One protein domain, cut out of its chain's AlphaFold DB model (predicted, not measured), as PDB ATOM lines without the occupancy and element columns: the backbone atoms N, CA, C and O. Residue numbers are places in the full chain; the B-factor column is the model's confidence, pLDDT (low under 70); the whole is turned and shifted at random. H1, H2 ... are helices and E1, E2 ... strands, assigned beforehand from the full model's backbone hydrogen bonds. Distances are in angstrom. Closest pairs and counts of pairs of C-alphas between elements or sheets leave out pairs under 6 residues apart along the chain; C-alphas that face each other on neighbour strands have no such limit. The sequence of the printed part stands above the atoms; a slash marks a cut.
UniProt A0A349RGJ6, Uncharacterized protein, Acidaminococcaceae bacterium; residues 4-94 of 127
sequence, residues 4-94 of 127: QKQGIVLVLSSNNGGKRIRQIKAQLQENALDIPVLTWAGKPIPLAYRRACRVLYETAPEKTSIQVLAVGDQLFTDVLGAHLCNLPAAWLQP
ATOM      1  N   GLN A   4     221.423 270.492 176.282       80.81
ATOM      2  CA  GLN A   4     222.857 270.572 175.978       80.81
ATOM      3  C   GLN A   4     223.100 271.237 174.617       80.81
ATOM      4  O   GLN A   4     223.981 272.082 174.490       80.81
ATOM      5  N   LYS A   5     222.250 270.956 173.616       83.00
ATOM      6  CA  LYS A   5     222.282 271.660 172.314       83.00
ATOM      7  C   LYS A   5     221.978 273.157 172.424       83.00
ATOM      8  O   LYS A   5     222.272 273.899 171.495       83.00
ATOM      9  N   GLN A   6     221.378 273.596 173.527       85.56
ATOM     10  CA  GLN A   6     221.103 275.004 173.817       85.56
ATOM     11  C   GLN A   6     222.204 275.651 174.674       85.56
ATOM     12  O   GLN A   6     222.027 276.774 175.134       85.56
ATOM     13  N   GLY A   7     223.328 274.959 174.896       84.88
ATOM     14  CA  GLY A   7     224.447 275.463 175.697       84.88
ATOM     15  C   GLY A   7     224.230 275.358 177.208       84.88
ATOM     16  O   GLY A   7     224.975 275.968 177.971       84.88
ATOM     17  N   ILE A   8     223.222 274.603 177.659       88.56
ATOM     18  CA  ILE A   8     222.951 274.411 179.086       88.56
ATOM     19  C   ILE A   8     223.763 273.218 179.591       88.56
ATOM     20  O   ILE A   8     223.556 272.079 179.166       88.56
ATOM     21  N   VAL A   9     224.662 273.490 180.536       90.44
ATOM     22  CA  VAL A   9     225.438 272.470 181.249       90.44
ATOM     23  C   VAL A   9     224.594 271.919 182.393       90.44
ATOM     24  O   VAL A   9     223.982 272.672 183.150       90.44
ATOM     25  N   LEU A  10     224.546 270.594 182.517       92.44
ATOM     26  CA  LEU A  10     223.713 269.900 183.494       92.44
ATOM     27  C   LEU A  10     224.579 269.025 184.394       92.44
ATOM     28  O   LEU A  10     225.479 268.341 183.922       92.44
ATOM     29  N   VAL A  11     224.248 268.999 185.684       94.06
ATOM     30  CA  VAL A  11     224.768 268.033 186.658       94.06
ATOM     31  C   VAL A  11     223.588 267.520 187.468       94.06
ATOM     32  O   VAL A  11     222.811 268.309 188.008       94.06
ATOM     33  N   LEU A  12     223.447 266.200 187.577       93.38
ATOM     34  CA  LEU A  12     222.399 265.585 188.382       93.38
ATOM     35  C   LEU A  12     222.935 265.282 189.782       93.38
ATOM     36  O   LEU A  12     223.866 264.498 189.942       93.38
ATOM     37  N   SER A  13     222.333 265.883 190.807       91.81
ATOM     38  CA  SER A  13     222.716 265.684 192.208       91.81
ATOM     39  C   SER A  13     221.598 264.989 192.976       91.81
ATOM     40  O   SER A  13     220.508 265.539 193.140       91.81
ATOM     41  N   SER A  14     221.853 263.770 193.451       87.19
ATOM     42  CA  SER A  14     220.860 262.913 194.103       87.19
ATOM     43  C   SER A  14     221.321 262.462 195.487       87.19
ATOM     44  O   SER A  14     222.434 261.967 195.660       87.19
ATOM     45  N   ASN A  15     220.421 262.549 196.471       85.12
ATOM     46  CA  ASN A  15     220.611 261.930 197.788       85.12
ATOM     47  C   ASN A  15     220.379 260.416 197.770       85.12
ATOM     48  O   ASN A  15     220.794 259.714 198.686       85.12
ATOM     49  N   ASN A  16     219.738 259.911 196.716       79.69
ATOM     50  CA  ASN A  16     219.440 258.501 196.546       79.69
ATOM     51  C   ASN A  16     220.601 257.771 195.860       79.69
ATOM     52  O   ASN A  16     221.284 258.334 194.999       79.69
ATOM     53  N   GLY A  17     220.783 256.498 196.216       79.44
ATOM     54  CA  GLY A  17     221.712 255.560 195.584       79.44
ATOM     55  C   GLY A  17     221.006 254.362 194.936       79.44
ATOM     56  O   GLY A  17     219.795 254.360 194.710       79.44
ATOM     57  N   GLY A  18     221.769 253.307 194.645       84.25
ATOM     58  CA  GLY A  18     221.219 251.993 194.291       84.25
ATOM     59  C   GLY A  18     220.492 251.927 192.939       84.25
ATOM     60  O   GLY A  18     220.981 252.436 191.930       84.25
ATOM     61  N   LYS A  19     219.343 251.234 192.909       84.81
ATOM     62  CA  LYS A  19     218.612 250.887 191.672       84.81
ATOM     63  C   LYS A  19     218.160 252.119 190.882       84.81
ATOM     64  O   LYS A  19     218.342 252.135 189.671       84.81
ATOM     65  N   ARG A  20     217.655 253.159 191.560       83.19
ATOM     66  CA  ARG A  20     217.175 254.395 190.916       83.19
ATOM     67  C   ARG A  20     218.288 255.107 190.149       83.19
ATOM     68  O   ARG A  20     218.099 255.488 189.004       83.19
ATOM     69  N   ILE A  21     219.469 255.234 190.752       87.25
ATOM     70  CA  ILE A  21     220.624 255.838 190.081       87.25
ATOM     71  C   ILE A  21     221.068 255.013 188.881       87.25
ATOM     72  O   ILE A  21     221.403 255.587 187.851       87.25
ATOM     73  N   ARG A  22     221.083 253.679 188.998       88.00
ATOM     74  CA  ARG A  22     221.438 252.816 187.862       88.00
ATOM     75  C   ARG A  22     220.472 253.007 186.696       88.00
ATOM     76  O   ARG A  22     220.931 253.108 185.568       88.00
ATOM     77  N   GLN A  23     219.174 253.125 186.976       89.12
ATOM     78  CA  GLN A  23     218.159 253.418 185.960       89.12
ATOM     79  C   GLN A  23     218.384 254.786 185.311       89.12
ATOM     80  O   GLN A  23     218.397 254.866 184.091       89.12
ATOM     81  N   ILE A  24     218.645 255.833 186.101       89.81
ATOM     82  CA  ILE A  24     218.947 257.170 185.563       89.81
ATOM     83  C   ILE A  24     220.197 257.127 184.677       89.81
ATOM     84  O   ILE A  24     220.176 257.640 183.567       89.81
ATOM     85  N   LYS A  25     221.281 256.486 185.130       91.50
ATOM     86  CA  LYS A  25     222.514 256.363 184.338       91.50
ATOM     87  C   LYS A  25     222.295 255.583 183.039       91.50
ATOM     88  O   LYS A  25     222.805 256.008 182.012       91.50
ATOM     89  N   ALA A  26     221.524 254.495 183.078       92.12
ATOM     90  CA  ALA A  26     221.162 253.737 181.881       92.12
ATOM     91  C   ALA A  26     220.362 254.603 180.896       92.12
ATOM     92  O   ALA A  26     220.727 254.691 179.732       92.12
ATOM     93  N   GLN A  27     219.360 255.343 181.382       91.81
ATOM     94  CA  GLN A  27     218.579 256.268 180.556       91.81
ATOM     95  C   GLN A  27     219.449 257.366 179.928       91.81
ATOM     96  O   GLN A  27     219.272 257.692 178.759       91.81
ATOM     97  N   LEU A  28     220.403 257.931 180.673       91.88
ATOM     98  CA  LEU A  28     221.339 258.919 180.129       91.88
ATOM     99  C   LEU A  28     222.197 258.319 179.006       91.88
ATOM    100  O   LEU A  28     222.331 258.937 177.953       91.88
ATOM    101  N   GLN A  29     222.707 257.098 179.193       90.94
ATOM    102  CA  GLN A  29     223.493 256.387 178.181       90.94
ATOM    103  C   GLN A  29     222.673 256.052 176.929       90.94
ATOM    104  O   GLN A  29     223.123 256.328 175.820       90.94
ATOM    105  N   GLU A  30     221.460 255.524 177.096       92.50
ATOM    106  CA  GLU A  30     220.536 255.208 175.995       92.50
ATOM    107  C   GLU A  30     220.203 256.439 175.142       92.50
ATOM    108  O   GLU A  30     220.035 256.335 173.930       92.50
ATOM    109  N   ASN A  31     220.146 257.620 175.765       89.12
ATOM    110  CA  ASN A  31     219.862 258.885 175.089       89.12
ATOM    111  C   ASN A  31     221.128 259.641 174.642       89.12
ATOM    112  O   ASN A  31     221.015 260.781 174.186       89.12
ATOM    113  N   ALA A  32     222.315 259.035 174.775       88.19
ATOM    114  CA  ALA A  32     223.612 259.654 174.486       88.19
ATOM    115  C   ALA A  32     223.802 261.026 175.174       88.19
ATOM    116  O   ALA A  32     224.341 261.966 174.588       88.19
ATOM    117  N   LEU A  33     223.322 261.147 176.415       88.62
ATOM    118  CA  LEU A  33     223.433 262.348 177.238       88.62
ATOM    119  C   LEU A  33     224.608 262.207 178.206       88.62
ATOM    120  O   LEU A  33     224.548 261.436 179.164       88.62
ATOM    121  N   ASP A  34     225.653 262.998 177.985       87.69
ATOM    122  CA  ASP A  34     226.795 263.065 178.895       87.69
ATOM    123  C   ASP A  34     226.509 264.054 180.032       87.69
ATOM    124  O   ASP A  34     226.755 265.256 179.923       87.69
ATOM    125  N   ILE A  35     225.857 263.563 181.089       92.25
ATOM    126  CA  ILE A  35     225.476 264.357 182.264       92.25
ATOM    127  C   ILE A  35     226.098 263.714 183.508       92.25
ATOM    128  O   ILE A  35     225.719 262.593 183.870       92.25
ATOM    129  N   PRO A  36     227.005 264.411 184.217       92.94
ATOM    130  CA  PRO A  36     227.560 263.923 185.470       92.94
ATOM    131  C   PRO A  36     226.472 263.670 186.519       92.94
ATOM    132  O   PRO A  36     225.599 264.506 186.756       92.94
ATOM    133  N   VAL A  37     226.549 262.515 187.188       93.38
ATOM    134  CA  VAL A  37     225.602 262.111 188.238       93.38
ATOM    135  C   VAL A  37     226.324 261.962 189.574       93.38
ATOM    136  O   VAL A  37     227.035 260.977 189.799       93.38
ATOM    137  N   LEU A  38     226.082 262.903 190.485       91.38
ATOM    138  CA  LEU A  38     226.495 262.835 191.883       91.38
ATOM    139  C   LEU A  38     225.454 262.060 192.692       91.38
ATOM    140  O   LEU A  38     224.279 262.424 192.755       91.38
ATOM    141  N   THR A  39     225.894 260.975 193.316       89.88
ATOM    142  CA  THR A  39     225.069 260.100 194.156       89.88
ATOM    143  C   THR A  39     225.412 260.333 195.618       89.88
ATOM    144  O   THR A  39     226.508 260.798 195.922       89.88
ATOM    145  N   TRP A  40     224.483 260.015 196.523       85.19
ATOM    146  CA  TRP A  40     224.668 260.243 197.962       85.19
ATOM    147  C   TRP A  40     225.152 261.668 198.270       85.19
ATOM    148  O   TRP A  40     226.029 261.881 199.105       85.19
ATOM    149  N   ALA A  41     224.599 262.650 197.552       84.19
ATOM    150  CA  ALA A  41     225.123 264.009 197.543       84.19
ATOM    151  C   ALA A  41     225.095 264.672 198.930       84.19
ATOM    152  O   ALA A  41     225.974 265.475 199.238       84.19
ATOM    153  N   GLY A  42     224.119 264.319 199.773       85.50
ATOM    154  CA  GLY A  42     223.996 264.835 201.137       85.50
ATOM    155  C   GLY A  42     223.304 266.198 201.216       85.50
ATOM    156  O   GLY A  42     223.540 266.956 202.152       85.50
ATOM    157  N   LYS A  43     222.452 266.539 200.244       88.56
ATOM    158  CA  LYS A  43     221.592 267.734 200.305       88.56
ATOM    159  C   LYS A  43     220.719 267.672 201.574       88.56
ATOM    160  O   LYS A  43     220.265 266.573 201.907       88.56
ATOM    161  N   PRO A  44     220.461 268.792 202.273       89.56
ATOM    162  CA  PRO A  44     220.696 270.190 201.874       89.56
ATOM    163  C   PRO A  44     222.084 270.759 202.232       89.56
ATOM    164  O   PRO A  44     222.276 271.970 202.157       89.56
ATOM    165  N   ILE A  45     223.059 269.940 202.647       91.25
ATOM    166  CA  ILE A  45     224.350 270.443 203.146       91.25
ATOM    167  C   ILE A  45     225.061 271.277 202.057       91.25
ATOM    168  O   ILE A  45     225.230 270.779 200.941       91.25
ATOM    169  N   PRO A  46     225.572 272.494 202.358       90.00
ATOM    170  CA  PRO A  46     226.224 273.358 201.365       90.00
ATOM    171  C   PRO A  46     227.385 272.704 200.611       90.00
ATOM    172  O   PRO A  46     227.639 272.991 199.442       90.00
ATOM    173  N   LEU A  47     228.090 271.775 201.261       90.62
ATOM    174  CA  LEU A  47     229.157 270.998 200.638       90.62
ATOM    175  C   LEU A  47     228.662 270.172 199.437       90.62
ATOM    176  O   LEU A  47     229.392 270.049 198.454       90.62
ATOM    177  N   ALA A  48     227.431 269.651 199.485       91.31
ATOM    178  CA  ALA A  48     226.810 268.921 198.380       91.31
ATOM    179  C   ALA A  48     226.663 269.810 197.136       91.31
ATOM    180  O   ALA A  48     227.036 269.417 196.031       91.31
ATOM    181  N   TYR A  49     226.182 271.039 197.332       92.12
ATOM    182  CA  TYR A  49     225.990 272.024 196.266       92.12
ATOM    183  C   TYR A  49     227.306 272.552 195.729       92.12
ATOM    184  O   TYR A  49     227.467 272.644 194.517       92.12
ATOM    185  N   ARG A  50     228.282 272.832 196.599       91.25
ATOM    186  CA  ARG A  50     229.627 273.241 196.172       91.25
ATOM    187  C   ARG A  50     230.292 272.177 195.303       91.25
ATOM    188  O   ARG A  50     230.896 272.519 194.294       91.25
ATOM    189  N   ARG A  51     230.139 270.892 195.651       93.38
ATOM    190  CA  ARG A  51     230.610 269.773 194.816       93.38
ATOM    191  C   ARG A  51     229.890 269.731 193.468       93.38
ATOM    192  O   ARG A  51     230.558 269.625 192.448       93.38
ATOM    193  N   ALA A  52     228.563 269.864 193.454       93.25
ATOM    194  CA  ALA A  52     227.790 269.901 192.210       93.25
ATOM    195  C   ALA A  52     228.186 271.081 191.310       93.25
ATOM    196  O   ALA A  52     228.427 270.887 190.123       93.25
ATOM    197  N   CYS A  53     228.329 272.277 191.884       91.81
ATOM    198  CA  CYS A  53     228.766 273.469 191.162       91.81
ATOM    199  C   CYS A  53     230.176 273.287 190.605       91.81
ATOM    200  O   CYS A  53     230.406 273.606 189.448       91.81
ATOM    201  N   ARG A  54     231.110 272.736 191.391       91.88
ATOM    202  CA  ARG A  54     232.473 272.455 190.925       91.88
ATOM    203  C   ARG A  54     232.474 271.562 189.684       91.88
ATOM    204  O   ARG A  54     233.098 271.930 188.699       91.88
ATOM    205  N   VAL A  55     231.733 270.454 189.709       92.94
ATOM    206  CA  VAL A  55     231.604 269.564 188.542       92.94
ATOM    207  C   VAL A  55     230.979 270.301 187.359       92.94
ATOM    208  O   VAL A  55     231.410 270.121 186.225       92.94
ATOM    209  N   LEU A  56     229.996 271.165 187.613       91.31
ATOM    210  CA  LEU A  56     229.352 271.962 186.572       91.31
ATOM    211  C   LEU A  56     230.344 272.934 185.913       91.31
ATOM    212  O   LEU A  56     230.391 272.994 184.689       91.31
ATOM    213  N   TYR A  57     231.175 273.628 186.698       89.25
ATOM    214  CA  TYR A  57     232.245 274.494 186.186       89.25
ATOM    215  C   TYR A  57     233.321 273.707 185.424       89.25
ATOM    216  O   TYR A  57     233.760 274.162 184.376       89.25
ATOM    217  N   GLU A  58     233.714 272.525 185.909       89.25
ATOM    218  CA  GLU A  58     234.701 271.649 185.251       89.25
ATOM    219  C   GLU A  58     234.181 271.059 183.927       89.25
ATOM    220  O   GLU A  58     234.965 270.779 183.026       89.25
ATOM    221  N   THR A  59     232.862 270.886 183.796       86.44
ATOM    222  CA  THR A  59     232.214 270.362 182.576       86.44
ATOM    223  C   THR A  59     231.903 271.475 181.567       86.44
ATOM    224  O   THR A  59     231.573 271.208 180.411       86.44
ATOM    225  N   ALA A  60     231.969 272.737 181.986       84.62
ATOM    226  CA  ALA A  60     231.624 273.862 181.137       84.62
ATOM    227  C   ALA A  60     232.782 274.272 180.212       84.62
ATOM    228  O   ALA A  60     233.948 274.172 180.591       84.62
ATOM    229  N   PRO A  61     232.488 274.815 179.016       80.88
ATOM    230  CA  PRO A  61     233.519 275.366 178.142       80.88
ATOM    231  C   PRO A  61     234.264 276.540 178.799       80.88
ATOM    232  O   PRO A  61     233.634 277.404 179.416       80.88
ATOM    233  N   GLU A  62     235.579 276.618 178.569       67.94
ATOM    234  CA  GLU A  62     236.597 277.461 179.237       67.94
ATOM    235  C   GLU A  62     236.367 278.996 179.199       67.94
ATOM    236  O   GLU A  62     237.171 279.769 179.710       67.94
ATOM    237  N   LYS A  63     235.267 279.484 178.608       62.47
ATOM    238  CA  LYS A  63     234.938 280.920 178.470       62.47
ATOM    239  C   LYS A  63     233.492 281.267 178.838       62.47
ATOM    240  O   LYS A  63     232.981 282.308 178.431       62.47
ATOM    241  N   THR A  64     232.812 280.399 179.581       66.44
ATOM    242  CA  THR A  64     231.385 280.574 179.876       66.44
ATOM    243  C   THR A  64     231.192 281.267 181.220       66.44
ATOM    244  O   THR A  64     231.580 280.737 182.258       66.44
ATOM    245  N   SER A  65     230.547 282.435 181.232       75.94
ATOM    246  CA  SER A  65     229.966 282.975 182.464       75.94
ATOM    247  C   SER A  65     228.780 282.099 182.860       75.94
ATOM    248  O   SER A  65     227.753 282.097 182.186       75.94
ATOM    249  N   ILE A  66     228.929 281.320 183.929       79.75
ATOM    250  CA  ILE A  66     227.899 280.369 184.350       79.75
ATOM    251  C   ILE A  66     227.015 281.005 185.414       79.75
ATOM    252  O   ILE A  66     227.482 281.387 186.484       79.75
ATOM    253  N   GLN A  67     225.718 281.051 185.130       89.50
ATOM    254  CA  GLN A  67     224.689 281.243 186.144       89.50
ATOM    255  C   GLN A  67     224.121 279.873 186.510       89.50
ATOM    256  O   GLN A  67     223.779 279.082 185.631       89.50
ATOM    257  N   VAL A  68     224.048 279.578 187.805       92.38
ATOM    258  CA  VAL A  68     223.603 278.273 188.304       92.38
ATOM    259  C   VAL A  68     222.179 278.396 188.824       92.38
ATOM    260  O   VAL A  68     221.913 279.211 189.701       92.38
ATOM    261  N   LEU A  69     221.282 277.554 188.314       94.56
ATOM    262  CA  LEU A  69     219.924 277.379 188.819       94.56
ATOM    263  C   LEU A  69     219.798 275.976 189.409       94.56
ATOM    264  O   LEU A  69     220.001 274.985 188.705       94.56
ATOM    265  N   ALA A  70     219.454 275.884 190.690       94.62
ATOM    266  CA  ALA A  70     219.084 274.607 191.283       94.62
ATOM    267  C   ALA A  70     217.642 274.267 190.892       94.62
ATOM    268  O   ALA A  70     216.749 275.096 191.039       94.62
ATOM    269  N   VAL A  71     217.405 273.051 190.408       93.12
ATOM    270  CA  VAL A  71     216.067 272.582 190.023       93.12
ATOM    271  C   VAL A  71     215.773 271.290 190.768       93.12
ATOM    272  O   VAL A  71     216.575 270.354 190.716       93.12
ATOM    273  N   GLY A  72     214.640 271.230 191.459       89.75
ATOM    274  CA  GLY A  72     214.258 270.051 192.229       89.75
ATOM    275  C   GLY A  72     212.845 270.142 192.784       89.75
ATOM    276  O   GLY A  72     212.226 271.204 192.761       89.75
ATOM    277  N   ASP A  73     212.317 269.019 193.254       86.44
ATOM    278  CA  ASP A  73     210.927 268.893 193.692       86.44
ATOM    279  C   ASP A  73     210.773 268.845 195.219       86.44
ATOM    280  O   ASP A  73     209.650 268.813 195.725       86.44
ATOM    281  N   GLN A  74     211.875 268.856 195.970       85.75
ATOM    282  CA  GLN A  74     211.884 268.820 197.434       85.75
ATOM    283  C   GLN A  74     212.275 270.190 198.019       85.75
ATOM    284  O   GLN A  74     213.378 270.694 197.792       85.75
ATOM    285  N   LEU A  75     211.399 270.794 198.824       86.88
ATOM    286  CA  LEU A  75     211.652 272.098 199.455       86.88
ATOM    287  C   LEU A  75     212.815 272.033 200.450       86.88
ATOM    288  O   LEU A  75     213.701 272.887 200.434       86.88
ATOM    289  N   PHE A  76     212.827 271.025 201.324       85.06
ATOM    290  CA  PHE A  76     213.789 270.963 202.432       85.06
ATOM    291  C   PHE A  76     215.157 270.405 202.039       85.06
ATOM    292  O   PHE A  76     216.089 270.437 202.844       85.06
ATOM    293  N   THR A  77     215.303 269.901 200.817       85.19
ATOM    294  CA  THR A  77     216.591 269.447 200.288       85.19
ATOM    295  C   THR A  77     217.037 270.366 199.160       85.19
ATOM    296  O   THR A  77     218.064 271.028 199.308       85.19
ATOM    297  N   ASP A  78     216.257 270.461 198.083       89.81
ATOM    298  CA  ASP A  78     216.652 271.132 196.849       89.81
ATOM    299  C   ASP A  78     216.602 272.657 196.973       89.81
ATOM    300  O   ASP A  78     217.590 273.343 196.693       89.81
ATOM    301  N   VAL A  79     215.470 273.191 197.433       90.56
ATOM    302  CA  VAL A  79     215.257 274.645 197.536       90.56
ATOM    303  C   VAL A  79     216.037 275.225 198.711       90.56
ATOM    304  O   VAL A  79     216.781 276.194 198.549       90.56
ATOM    305  N   LEU A  80     215.941 274.596 199.886       90.50
ATOM    306  CA  LEU A  80     216.690 275.015 201.068       90.50
ATOM    307  C   LEU A  80     218.200 274.959 200.819       90.50
ATOM    308  O   LEU A  80     218.901 275.925 201.110       90.50
ATOM    309  N   GLY A  81     218.711 273.861 200.256       91.62
ATOM    310  CA  GLY A  81     220.142 273.713 199.990       91.62
ATOM    311  C   GLY A  81     220.678 274.741 198.989       91.62
ATOM    312  O   GLY A  81     221.788 275.248 199.165       91.62
ATOM    313  N   ALA A  82     219.874 275.109 197.986       93.31
ATOM    314  CA  ALA A  82     220.208 276.166 197.039       93.31
ATOM    315  C   ALA A  82     220.281 277.541 197.719       93.31
ATOM    316  O   ALA A  82     221.296 278.229 197.590       93.31
ATOM    317  N   HIS A  83     219.272 277.905 198.517       93.75
ATOM    318  CA  HIS A  83     219.258 279.172 199.254       93.75
ATOM    319  C   HIS A  83     220.396 279.272 200.278       93.75
ATOM    320  O   HIS A  83     221.026 280.321 200.379       93.75
ATOM    321  N   LEU A  84     220.742 278.178 200.969       93.25
ATOM    322  CA  LEU A  84     221.914 278.131 201.859       93.25
ATOM    323  C   LEU A  84     223.240 278.391 201.122       93.25
ATOM    324  O   LEU A  84     224.241 278.736 201.752       93.25
ATOM    325  N   CYS A  85     223.259 278.225 199.799       92.44
ATOM    326  CA  CYS A  85     224.406 278.505 198.939       92.44
ATOM    327  C   CYS A  85     224.263 279.804 198.128       92.44
ATOM    328  O   CYS A  85     225.088 280.036 197.247       92.44
ATOM    329  N   ASN A  86     223.253 280.638 198.412       93.69
ATOM    330  CA  ASN A  86     222.912 281.842 197.641       93.69
ATOM    331  C   ASN A  86     222.658 281.567 196.146       93.69
ATOM    332  O   ASN A  86     222.990 282.387 195.290       93.69
ATOM    333  N   LEU A  87     222.088 280.404 195.824       94.12
ATOM    334  CA  LEU A  87     221.699 280.036 194.465       94.12
ATOM    335  C   LEU A  87     220.190 280.216 194.277       94.12
ATOM    336  O   LEU A  87     219.426 279.873 195.185       94.12
ATOM    337  N   PRO A  88     219.735 280.688 193.102       94.94
ATOM    338  CA  PRO A  88     218.324 280.629 192.762       94.94
ATOM    339  C   PRO A  88     217.861 279.168 192.678       94.94
ATOM    340  O   PRO A  88     218.615 278.276 192.270       94.94
ATOM    341  N   ALA A  89     216.601 278.939 193.043       94.00
ATOM    342  CA  ALA A  89     215.968 277.629 193.013       94.00
ATOM    343  C   ALA A  89     214.656 277.673 192.222       94.00
ATOM    344  O   ALA A  89     213.792 278.506 192.488       94.00
ATOM    345  N   ALA A  90     214.493 276.744 191.284       92.69
ATOM    346  CA  ALA A  90     213.211 276.431 190.672       92.69
ATOM    347  C   ALA A  90     212.630 275.203 191.373       92.69
ATOM    348  O   ALA A  90     213.146 274.088 191.242       92.69
ATOM    349  N   TRP A  91     211.566 275.429 192.137       90.12
ATOM    350  CA  TRP A  91     210.840 274.358 192.795       90.12
ATOM    351  C   TRP A  91     209.820 273.751 191.838       90.12
ATOM    352  O   TRP A  91     208.987 274.459 191.275       90.12
ATOM    353  N   LEU A  92     209.913 272.440 191.648       85.88
ATOM    354  CA  LEU A  92     209.004 271.672 190.814       85.88
ATOM    355  C   LEU A  92     207.927 270.997 191.655       85.88
ATOM    356  O   LEU A  92     208.121 270.698 192.836       85.88
ATOM    357  N   GLN A  93     206.813 270.674 191.005       77.50
ATOM    358  CA  GLN A  93     205.802 269.821 191.599       77.50
ATOM    359  C   GLN A  93     206.413 268.442 191.946       77.50
ATOM    360  O   GLN A  93     207.147 267.867 191.137       77.50
ATOM    361  N   PRO A  94     206.123 267.901 193.140       73.19
ATOM    362  CA  PRO A  94     206.505 266.559 193.573       73.19
ATOM    363  C   PRO A  94     206.353 265.451 192.516       73.19
ATOM    364  O   PRO A  94     205.233 265.089 192.165       73.19
TER     365      PRO A  94
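What this domain is: This is residues 4 to 94 of the 127 residues of an uncharacterized protein of Acidaminococcaceae bacterium (UniProt A0A349RGJ6). A small slab of two short parallel strands, E1 and E2, has H3 packed on it; the first residues of H2 meet the last ones of H3 at a corner, and H1 lies off to another side. Two long stretches have no named element, residues 4 to 17, whose C-alphas lie 3 to 18 A from the mean of all C-alphas, and residues 31 to 45, at 7 to 18 A from it; a short parallel pairing of residues 12 to 13 with residues 37 to 38 ties them together. The 91 printed residues hold three named helices and two named strands in the order H1 H2 E1 H3 E2; the class is mostly helix, with under half of the residues in named elements. The whole is compact, with a radius of gyration of the C-alphas of 13.1 A and spans of 37 by 32 by 24 A.

How they stand to each other: E1, residues 70 to 72, and E2, residues 89 to 91, are parallel neighbours at 15 degrees, with N 90 and O 70 within hydrogen-bond range at 2.8 A. H3, residues 75 to 84, joins them in a strand-helix-strand unit, two parallel strands with a helix between, whose crossover is right-handed. The closest C-alphas of H3 and E2 are those of Val 79 and Ala 89, 5.5 A apart; for H3 and E1 they are those of Asp 78 and Gly 72, 5.3 A apart. H2, residues 46 to 59, touches H3 with residues 46 to 49 alone. They touch only at their ends, about perpendicular at 75 degrees, and their closest C-alphas, Pro 46 and Gly 81, are 6.2 A apart. H1, residues 18 to 30, is apart from H2, H3, E1 and E2. In H1 and H2 every O i to N i+4 pair is within hydrogen-bond range; in H3 5 of 6 are.

Where its parts are: H2 is 19.9 A long, H1 18.6 A and H3 12.1 A. C-alpha 18, where H1 begins, is at (221.219, 251.993, 194.291), and C-alpha 91, where E2 ends, at (210.840, 274.358, 192.795).

The domain as a whole: The C-alphas farthest apart, Lys 19 and Lys 63, are 36.6 A apart. The printed part has no cut, and the link from H1 to H2 is long. The mean pLDDT of the printed part is 88.1; residues 62 to 64 are under 70.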